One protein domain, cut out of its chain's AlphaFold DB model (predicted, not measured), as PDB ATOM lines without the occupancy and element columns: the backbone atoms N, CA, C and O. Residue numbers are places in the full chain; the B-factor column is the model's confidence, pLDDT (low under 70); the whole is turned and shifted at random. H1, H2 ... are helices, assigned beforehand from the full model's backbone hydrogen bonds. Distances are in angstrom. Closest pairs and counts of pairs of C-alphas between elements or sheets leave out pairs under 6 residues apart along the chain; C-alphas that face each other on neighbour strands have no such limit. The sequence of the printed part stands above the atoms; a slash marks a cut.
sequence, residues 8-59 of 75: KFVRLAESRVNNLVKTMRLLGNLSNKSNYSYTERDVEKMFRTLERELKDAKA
ATOM      1  N   LYS A   8      21.679 -10.315  -7.969       96.44
ATOM      2  CA  LYS A   8      20.842  -9.886  -6.842       96.44
ATOM      3  C   LYS A   8      21.559 -10.032  -5.507       96.44
ATOM      4  O   LYS A   8      21.492  -9.132  -4.668       96.44
ATOM      5  N   PHE A   9      22.237 -11.157  -5.286       95.06
ATOM      6  CA  PHE A   9      23.015 -11.372  -4.069       95.06
ATOM      7  C   PHE A   9      24.150 -10.352  -3.940       95.06
ATOM      8  O   PHE A   9      24.260  -9.725  -2.889       95.06
ATOM      9  N   VAL A  10      24.950 -10.161  -4.993       97.38
ATOM     10  CA  VAL A  10      26.094  -9.234  -4.991       97.38
ATOM     11  C   VAL A  10      25.627  -7.812  -4.693       97.38
ATOM     12  O   VAL A  10      26.067  -7.230  -3.703       97.38
ATOM     13  N   ARG A  11      24.648  -7.298  -5.446       97.94
ATOM     14  CA  ARG A  11      24.120  -5.940  -5.264       97.94
ATOM     15  C   ARG A  11      23.612  -5.701  -3.842       97.94
ATOM     16  O   ARG A  11      23.869  -4.655  -3.241       97.94
ATOM     17  N   LEU A  12      22.871  -6.662  -3.289       97.75
ATOM     18  CA  LEU A  12      22.332  -6.546  -1.935       97.75
ATOM     19  C   LEU A  12      23.414  -6.690  -0.858       97.75
ATOM     20  O   LEU A  12      23.347  -5.992   0.154       97.75
ATOM     21  N   ALA A  13      24.382  -7.587  -1.042       97.12
ATOM     22  CA  ALA A  13      25.476  -7.791  -0.101       97.12
ATOM     23  C   ALA A  13      26.370  -6.550  -0.028       97.12
ATOM     24  O   ALA A  13      26.590  -6.030   1.064       97.12
ATOM     25  N   GLU A  14      26.803  -6.021  -1.172       98.06
ATOM     26  CA  GLU A  14      27.640  -4.820  -1.246       98.06
ATOM     27  C   GLU A  14      26.951  -3.617  -0.605       98.06
ATOM     28  O   GLU A  14      27.531  -2.953   0.253       98.06
ATOM     29  N   SER A  15      25.686  -3.369  -0.957       98.06
ATOM     30  CA  SER A  15      24.905  -2.276  -0.373       98.06
ATOM     31  C   SER A  15      24.822  -2.388   1.155       98.06
ATOM     32  O   SER A  15      25.118  -1.432   1.874       98.06
ATOM     33  N   ARG A  16      24.491  -3.576   1.679       97.81
ATOM     34  CA  ARG A  16      24.342  -3.798   3.126       97.81
ATOM     35  C   ARG A  16      25.666  -3.704   3.876       97.81
ATOM     36  O   ARG A  16      25.708  -3.057   4.919       97.81
ATOM     37  N   VAL A  17      26.733  -4.305   3.352       97.38
ATOM     38  CA  VAL A  17      28.063  -4.252   3.976       97.38
ATOM     39  C   VAL A  17      28.580  -2.816   3.997       97.38
ATOM     40  O   VAL A  17      29.005  -2.342   5.048       97.38
ATOM     41  N   ASN A  18      28.463  -2.083   2.888       98.19
ATOM     42  CA  ASN A  18      28.885  -0.685   2.827       98.19
ATOM     43  C   ASN A  18      28.111   0.198   3.813       98.19
ATOM     44  O   ASN A  18      28.702   1.061   4.464       98.19
ATOM     45  N   ASN A  19      26.804  -0.026   3.963       98.06
ATOM     46  CA  ASN A  19      25.999   0.703   4.939       98.06
ATOM     47  C   ASN A  19      26.412   0.374   6.378       98.06
ATOM     48  O   ASN A  19      26.617   1.295   7.162       98.06
ATOM     49  N   LEU A  20      26.629  -0.904   6.708       97.50
ATOM     50  CA  LEU A  20      27.122  -1.305   8.030       97.50
ATOM     51  C   LEU A  20      28.483  -0.678   8.343       97.50
ATOM     52  O   LEU A  20      28.659  -0.126   9.423       97.50
ATOM     53  N   VAL A  21      29.426  -0.680   7.395       98.00
ATOM     54  CA  VAL A  21      30.739  -0.038   7.574       98.00
ATOM     55  C   VAL A  21      30.592   1.459   7.857       98.00
ATOM     56  O   VAL A  21      31.256   1.980   8.754       98.00
ATOM     57  N   LYS A  22      29.706   2.162   7.139       98.31
ATOM     58  CA  LYS A  22      29.420   3.583   7.406       98.31
ATOM     59  C   LYS A  22      28.851   3.783   8.809       98.31
ATOM     60  O   LYS A  22      29.340   4.642   9.537       98.31
ATOM     61  N   THR A  23      27.874   2.974   9.212       97.56
ATOM     62  CA  THR A  23      27.286   3.038  10.555       97.56
ATOM     63  C   THR A  23      28.320   2.755  11.644       97.56
ATOM     64  O   THR A  23      28.360   3.478  12.633       97.56
ATOM     65  N   MET A  24      29.213   1.780  11.450       97.50
ATOM     66  CA  MET A  24      30.290   1.480  12.401       97.50
ATOM     67  C   MET A  24      31.268   2.648  12.565       97.50
ATOM     68  O   MET A  24      31.713   2.919  13.677       97.50
ATOM     69  N   ARG A  25      31.566   3.388  11.488       98.06
ATOM     70  CA  ARG A  25      32.375   4.618  11.576       98.06
ATOM     71  C   ARG A  25      31.669   5.699  12.394       98.06
ATOM     72  O   ARG A  25      32.292   6.300  13.260       98.06
ATOM     73  N   LEU A  26      30.370   5.909  12.161       97.69
ATOM     74  CA  LEU A  26      29.572   6.856  12.951       97.69
ATOM     75  C   LEU A  26      29.502   6.452  14.427       97.69
ATOM     76  O   LEU A  26      29.605   7.312  15.295       97.69
ATOM     77  N   LEU A  27      29.394   5.153  14.711       97.31
ATOM     78  CA  LEU A  27      29.461   4.633  16.073       97.31
ATOM     79  C   LEU A  27      30.813   4.948  16.724       97.31
ATOM     80  O   LEU A  27      30.858   5.388  17.867       97.31
ATOM     81  N   GLY A  28      31.909   4.782  15.977       97.50
ATOM     82  CA  GLY A  28      33.256   5.138  16.421       97.50
ATOM     83  C   GLY A  28      33.406   6.618  16.779       97.50
ATOM     84  O   GLY A  28      34.116   6.942  17.729       97.50
ATOM     85  N   ASN A  29      32.687   7.520  16.105       97.75
ATOM     86  CA  ASN A  29      32.708   8.952  16.429       97.75
ATOM     87  C   ASN A  29      32.143   9.259  17.828       97.75
ATOM     88  O   ASN A  29      32.517  10.271  18.421       97.75
ATOM     89  N   LEU A  30      31.296   8.382  18.387       97.75
ATOM     90  CA  LEU A  30      30.795   8.521  19.760       97.75
ATOM     91  C   LEU A  30      31.894   8.336  20.815       97.75
ATOM     92  O   LEU A  30      31.692   8.697  21.970       97.75
ATOM     93  N   SER A  31      33.071   7.829  20.432       97.50
ATOM     94  CA  SER A  31      34.228   7.740  21.329       97.50
ATOM     95  C   SER A  31      34.718   9.105  21.817       97.50
ATOM     96  O   SER A  31      35.407   9.170  22.838       97.50
ATOM     97  N   ASN A  32      34.353  10.200  21.143       97.88
ATOM     98  CA  ASN A  32      34.775  11.530  21.546       97.88
ATOM     99  C   ASN A  32      34.127  11.972  22.874       97.88
ATOM    100  O   ASN A  32      33.019  12.515  22.895       97.88
ATOM    101  N   LYS A  33      34.870  11.815  23.979       96.25
ATOM    102  CA  LYS A  33      34.439  12.206  25.331       96.25
ATOM    103  C   LYS A  33      34.277  13.717  25.536       96.25
ATOM    104  O   LYS A  33      33.683  14.115  26.530       96.25
ATOM    105  N   SER A  34      34.764  14.566  24.622       97.38
ATOM    106  CA  SER A  34      34.476  16.009  24.692       97.38
ATOM    107  C   SER A  34      33.017  16.321  24.359       97.38
ATOM    108  O   SER A  34      32.481  17.316  24.833       97.38
ATOM    109  N   ASN A  35      32.388  15.482  23.531       97.19
ATOM    110  CA  ASN A  35      31.032  15.694  23.025       97.19
ATOM    111  C   ASN A  35      30.009  14.778  23.707       97.19
ATOM    112  O   ASN A  35      28.813  15.063  23.672       97.19
ATOM    113  N   TYR A  36      30.469  13.674  24.299       97.50
ATOM    114  CA  TYR A  36      29.612  12.631  24.848       97.50
ATOM    115  C   TYR A  36      30.107  12.157  26.212       97.50
ATOM    116  O   TYR A  36      31.306  12.053  26.454       97.50
ATOM    117  N   SER A  37      29.162  11.794  27.076       97.69
ATOM    118  CA  SER A  37      29.438  11.089  28.325       97.69
ATOM    119  C   SER A  37      28.975   9.644  28.193       97.69
ATOM    120  O   SER A  37      27.842   9.389  27.788       97.69
ATOM    121  N   TYR A  38      29.864   8.707  28.501       98.00
ATOM    122  CA  TYR A  38      29.589   7.276  28.474       98.00
ATOM    123  C   TYR A  38      30.515   6.549  29.445       98.00
ATOM    124  O   TYR A  38      31.626   7.001  29.746       98.00
ATOM    125  N   THR A  39      30.062   5.396  29.916       98.44
ATOM    126  CA  THR A  39      30.840   4.502  30.770       98.44
ATOM    127  C   THR A  39      31.480   3.385  29.953       98.44
ATOM    128  O   THR A  39      31.066   3.082  28.833       98.44
ATOM    129  N   GLU A  40      32.475   2.715  30.528       97.12
ATOM    130  CA  GLU A  40      33.047   1.504  29.926       97.12
ATOM    131  C   GLU A  40      31.994   0.405  29.745       97.12
ATOM    132  O   GLU A  40      32.009  -0.310  28.747       97.12
ATOM    133  N   ARG A  41      31.020   0.329  30.661       98.44
ATOM    134  CA  ARG A  41      29.904  -0.617  30.582       98.44
ATOM    135  C   ARG A  41      29.004  -0.355  29.373       98.44
ATOM    136  O   ARG A  41      28.505  -1.310  28.777       98.44
ATOM    137  N   ASP A  42      28.798   0.910  29.003       98.25
ATOM    138  CA  ASP A  42      28.031   1.268  27.803       98.25
ATOM    139  C   ASP A  42      28.748   0.766  26.548       98.25
ATOM    140  O   ASP A  42      28.150   0.062  25.732       98.25
ATOM    141  N   VAL A  43      30.053   1.041  26.449       98.00
ATOM    142  CA  VAL A  43      30.909   0.587  25.342       98.00
ATOM    143  C   VAL A  43      30.914  -0.939  25.255       98.00
ATOM    144  O   VAL A  43      30.658  -1.505  24.193       98.00
ATOM    145  N   GLU A  44      31.124  -1.627  26.376       98.25
ATOM    146  CA  GLU A  44      31.122  -3.087  26.432       98.25
ATOM    147  C   GLU A  44      29.782  -3.671  25.960       98.25
ATOM    148  O   GLU A  44      29.750  -4.584  25.133       98.25
ATOM    149  N   LYS A  45      28.656  -3.129  26.439       98.38
ATOM    150  CA  LYS A  45      27.319  -3.594  26.050       98.38
ATOM    151  C   LYS A  45      27.044  -3.365  24.562       98.38
ATOM    152  O   LYS A  45      26.443  -4.235  23.922       98.38
ATOM    153  N   MET A  46      27.490  -2.233  24.011       97.81
ATOM    154  CA  MET A  46      27.392  -1.930  22.581       97.81
ATOM    155  C   MET A  46      28.134  -2.979  21.748       97.81
ATOM    156  O   MET A  46      27.524  -3.630  20.898       97.81
ATOM    157  N   PHE A  47      29.421  -3.196  22.020       97.88
ATOM    158  CA  PHE A  47      30.240  -4.091  21.202       97.88
ATOM    159  C   PHE A  47      29.883  -5.567  21.391       97.88
ATOM    160  O   PHE A  47      29.743  -6.271  20.394       97.88
ATOM    161  N   ARG A  48      29.579  -6.022  22.616       98.06
ATOM    162  CA  ARG A  48      29.088  -7.396  22.847       98.06
ATOM    163  C   ARG A  48      27.809  -7.699  22.069       98.06
ATOM    164  O   ARG A  48      27.625  -8.809  21.575       98.06
ATOM    165  N   THR A  49      26.909  -6.721  21.965       97.88
ATOM    166  CA  THR A  49      25.674  -6.873  21.187       97.88
ATOM    167  C   THR A  49      25.990  -7.012  19.700       97.88
ATOM    168  O   THR A  49      25.513  -7.948  19.067       97.88
ATOM    169  N   LEU A  50      26.840  -6.137  19.155       97.50
ATOM    170  CA  LEU A  50      27.235  -6.172  17.742       97.50
ATOM    171  C   LEU A  50      27.965  -7.466  17.364       97.50
ATOM    172  O   LEU A  50      27.674  -8.053  16.324       97.50
ATOM    173  N   GLU A  51      28.881  -7.932  18.209       97.19
ATOM    174  CA  GLU A  51      29.614  -9.182  18.000       97.19
ATOM    175  C   GLU A  51      28.683 -10.395  17.964       97.19
ATOM    176  O   GLU A  51      28.839 -11.262  17.100       97.19
ATOM    177  N   ARG A  52      27.685 -10.444  18.859       97.69
ATOM    178  CA  ARG A  52      26.671 -11.504  18.855       97.69
ATOM    179  C   ARG A  52      25.875 -11.496  17.553       97.69
ATOM    180  O   ARG A  52      25.813 -12.526  16.888       97.69
ATOM    181  N   GLU A  53      25.339 -10.346  17.150       96.69
ATOM    182  CA  GLU A  53      24.565 -10.246  15.906       96.69
ATOM    183  C   GLU A  53      25.412 -10.608  14.673       96.69
ATOM    184  O   GLU A  53      24.938 -11.292  13.763       96.69
ATOM    185  N   LEU A  54      26.691 -10.213  14.646       96.31
ATOM    186  CA  LEU A  54      27.614 -10.582  13.571       96.31
ATOM    187  C   LEU A  54      27.863 -12.096  13.531       96.31
ATOM    188  O   LEU A  54      27.862 -12.700  12.453       96.31
ATOM    189  N   LYS A  55      28.061 -12.716  14.700       96.25
ATOM    190  CA  LYS A  55      28.230 -14.167  14.831       96.25
ATOM    191  C   LYS A  55      26.986 -14.909  14.344       96.25
ATOM    192  O   LYS A  55      27.122 -15.848  13.559       96.25
ATOM    193  N   ASP A  56      25.801 -14.461  14.740       94.81
ATOM    194  CA  ASP A  56      24.528 -15.075  14.358       94.81
ATOM    195  C   ASP A  56      24.262 -14.931  12.854       94.81
ATOM    196  O   ASP A  56      23.876 -15.896  12.186       94.81
ATOM    197  N   ALA A  57      24.548 -13.759  12.277       94.38
ATOM    198  CA  ALA A  57      24.470 -13.547  10.836       94.38
ATOM    199  C   ALA A  57      25.410 -14.495  10.075       94.38
ATOM    200  O   ALA A  57      24.980 -15.140   9.118       94.38
ATOM    201  N   LYS A  58      26.666 -14.640  10.522       93.88
ATOM    202  CA  LYS A  58      27.640 -15.569   9.926       93.88
ATOM    203  C   LYS A  58      27.190 -17.028  10.053       93.88
ATOM    204  O   LYS A  58      27.323 -17.789   9.094       93.88
ATOM    205  N   ALA A  59      26.621 -17.412  11.195       94.12
ATOM    206  CA  ALA A  59      26.117 -18.764  11.424       94.12
ATOM    207  C   ALA A  59      25.010 -19.151  10.428       94.12
ATOM    208  O   ALA A  59      24.985 -20.287   9.958       94.12
TER     209      ALA A  59
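Overview. This is residues 8 to 59 of the 75 residues of an uncharacterized protein of Marinobacter sp. C18 (UniProt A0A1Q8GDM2). Two long helices, H1 and H2, make an open, flat U: H2 folds back beside H1 across an empty gap, and a loop of residues 30 to 39 joins them at one end. The printed part has 52 residues with two named helices, H1 then H2, and no named strand; the class is all helix. It is loose, with a radius of gyration of the C-alphas of 13.9 A, and spans 43 by 22 by 6 A.

Along the chain. H1, the longest helix, covers residues 8 to 29 and is 32.2 A long from C-alpha 8 at (20.842, -9.886, -6.842) to C-alpha 29. H2 covers residues 40 to 59 and is 28.3 A long, ending with C-alpha 59 at (26.117, -18.764, 11.424).

Arrangement. H1 and H2 are apart, with no C-alpha of the one within 8 A of the other. The link between them, 10 residues, is short. Residues 8 to 23 of H1, residues 32 to 37 and residues 51 to 59 of H2 stand free. Every O i to N i+4 pair is within hydrogen-bond range in H1 and H2.

Size, cuts and confidence. The two C-alphas farthest apart, those of Lys 8 and Ser 34, are 43.0 A apart. The printed part has no cut, and no printed residue has a pLDDT under 70.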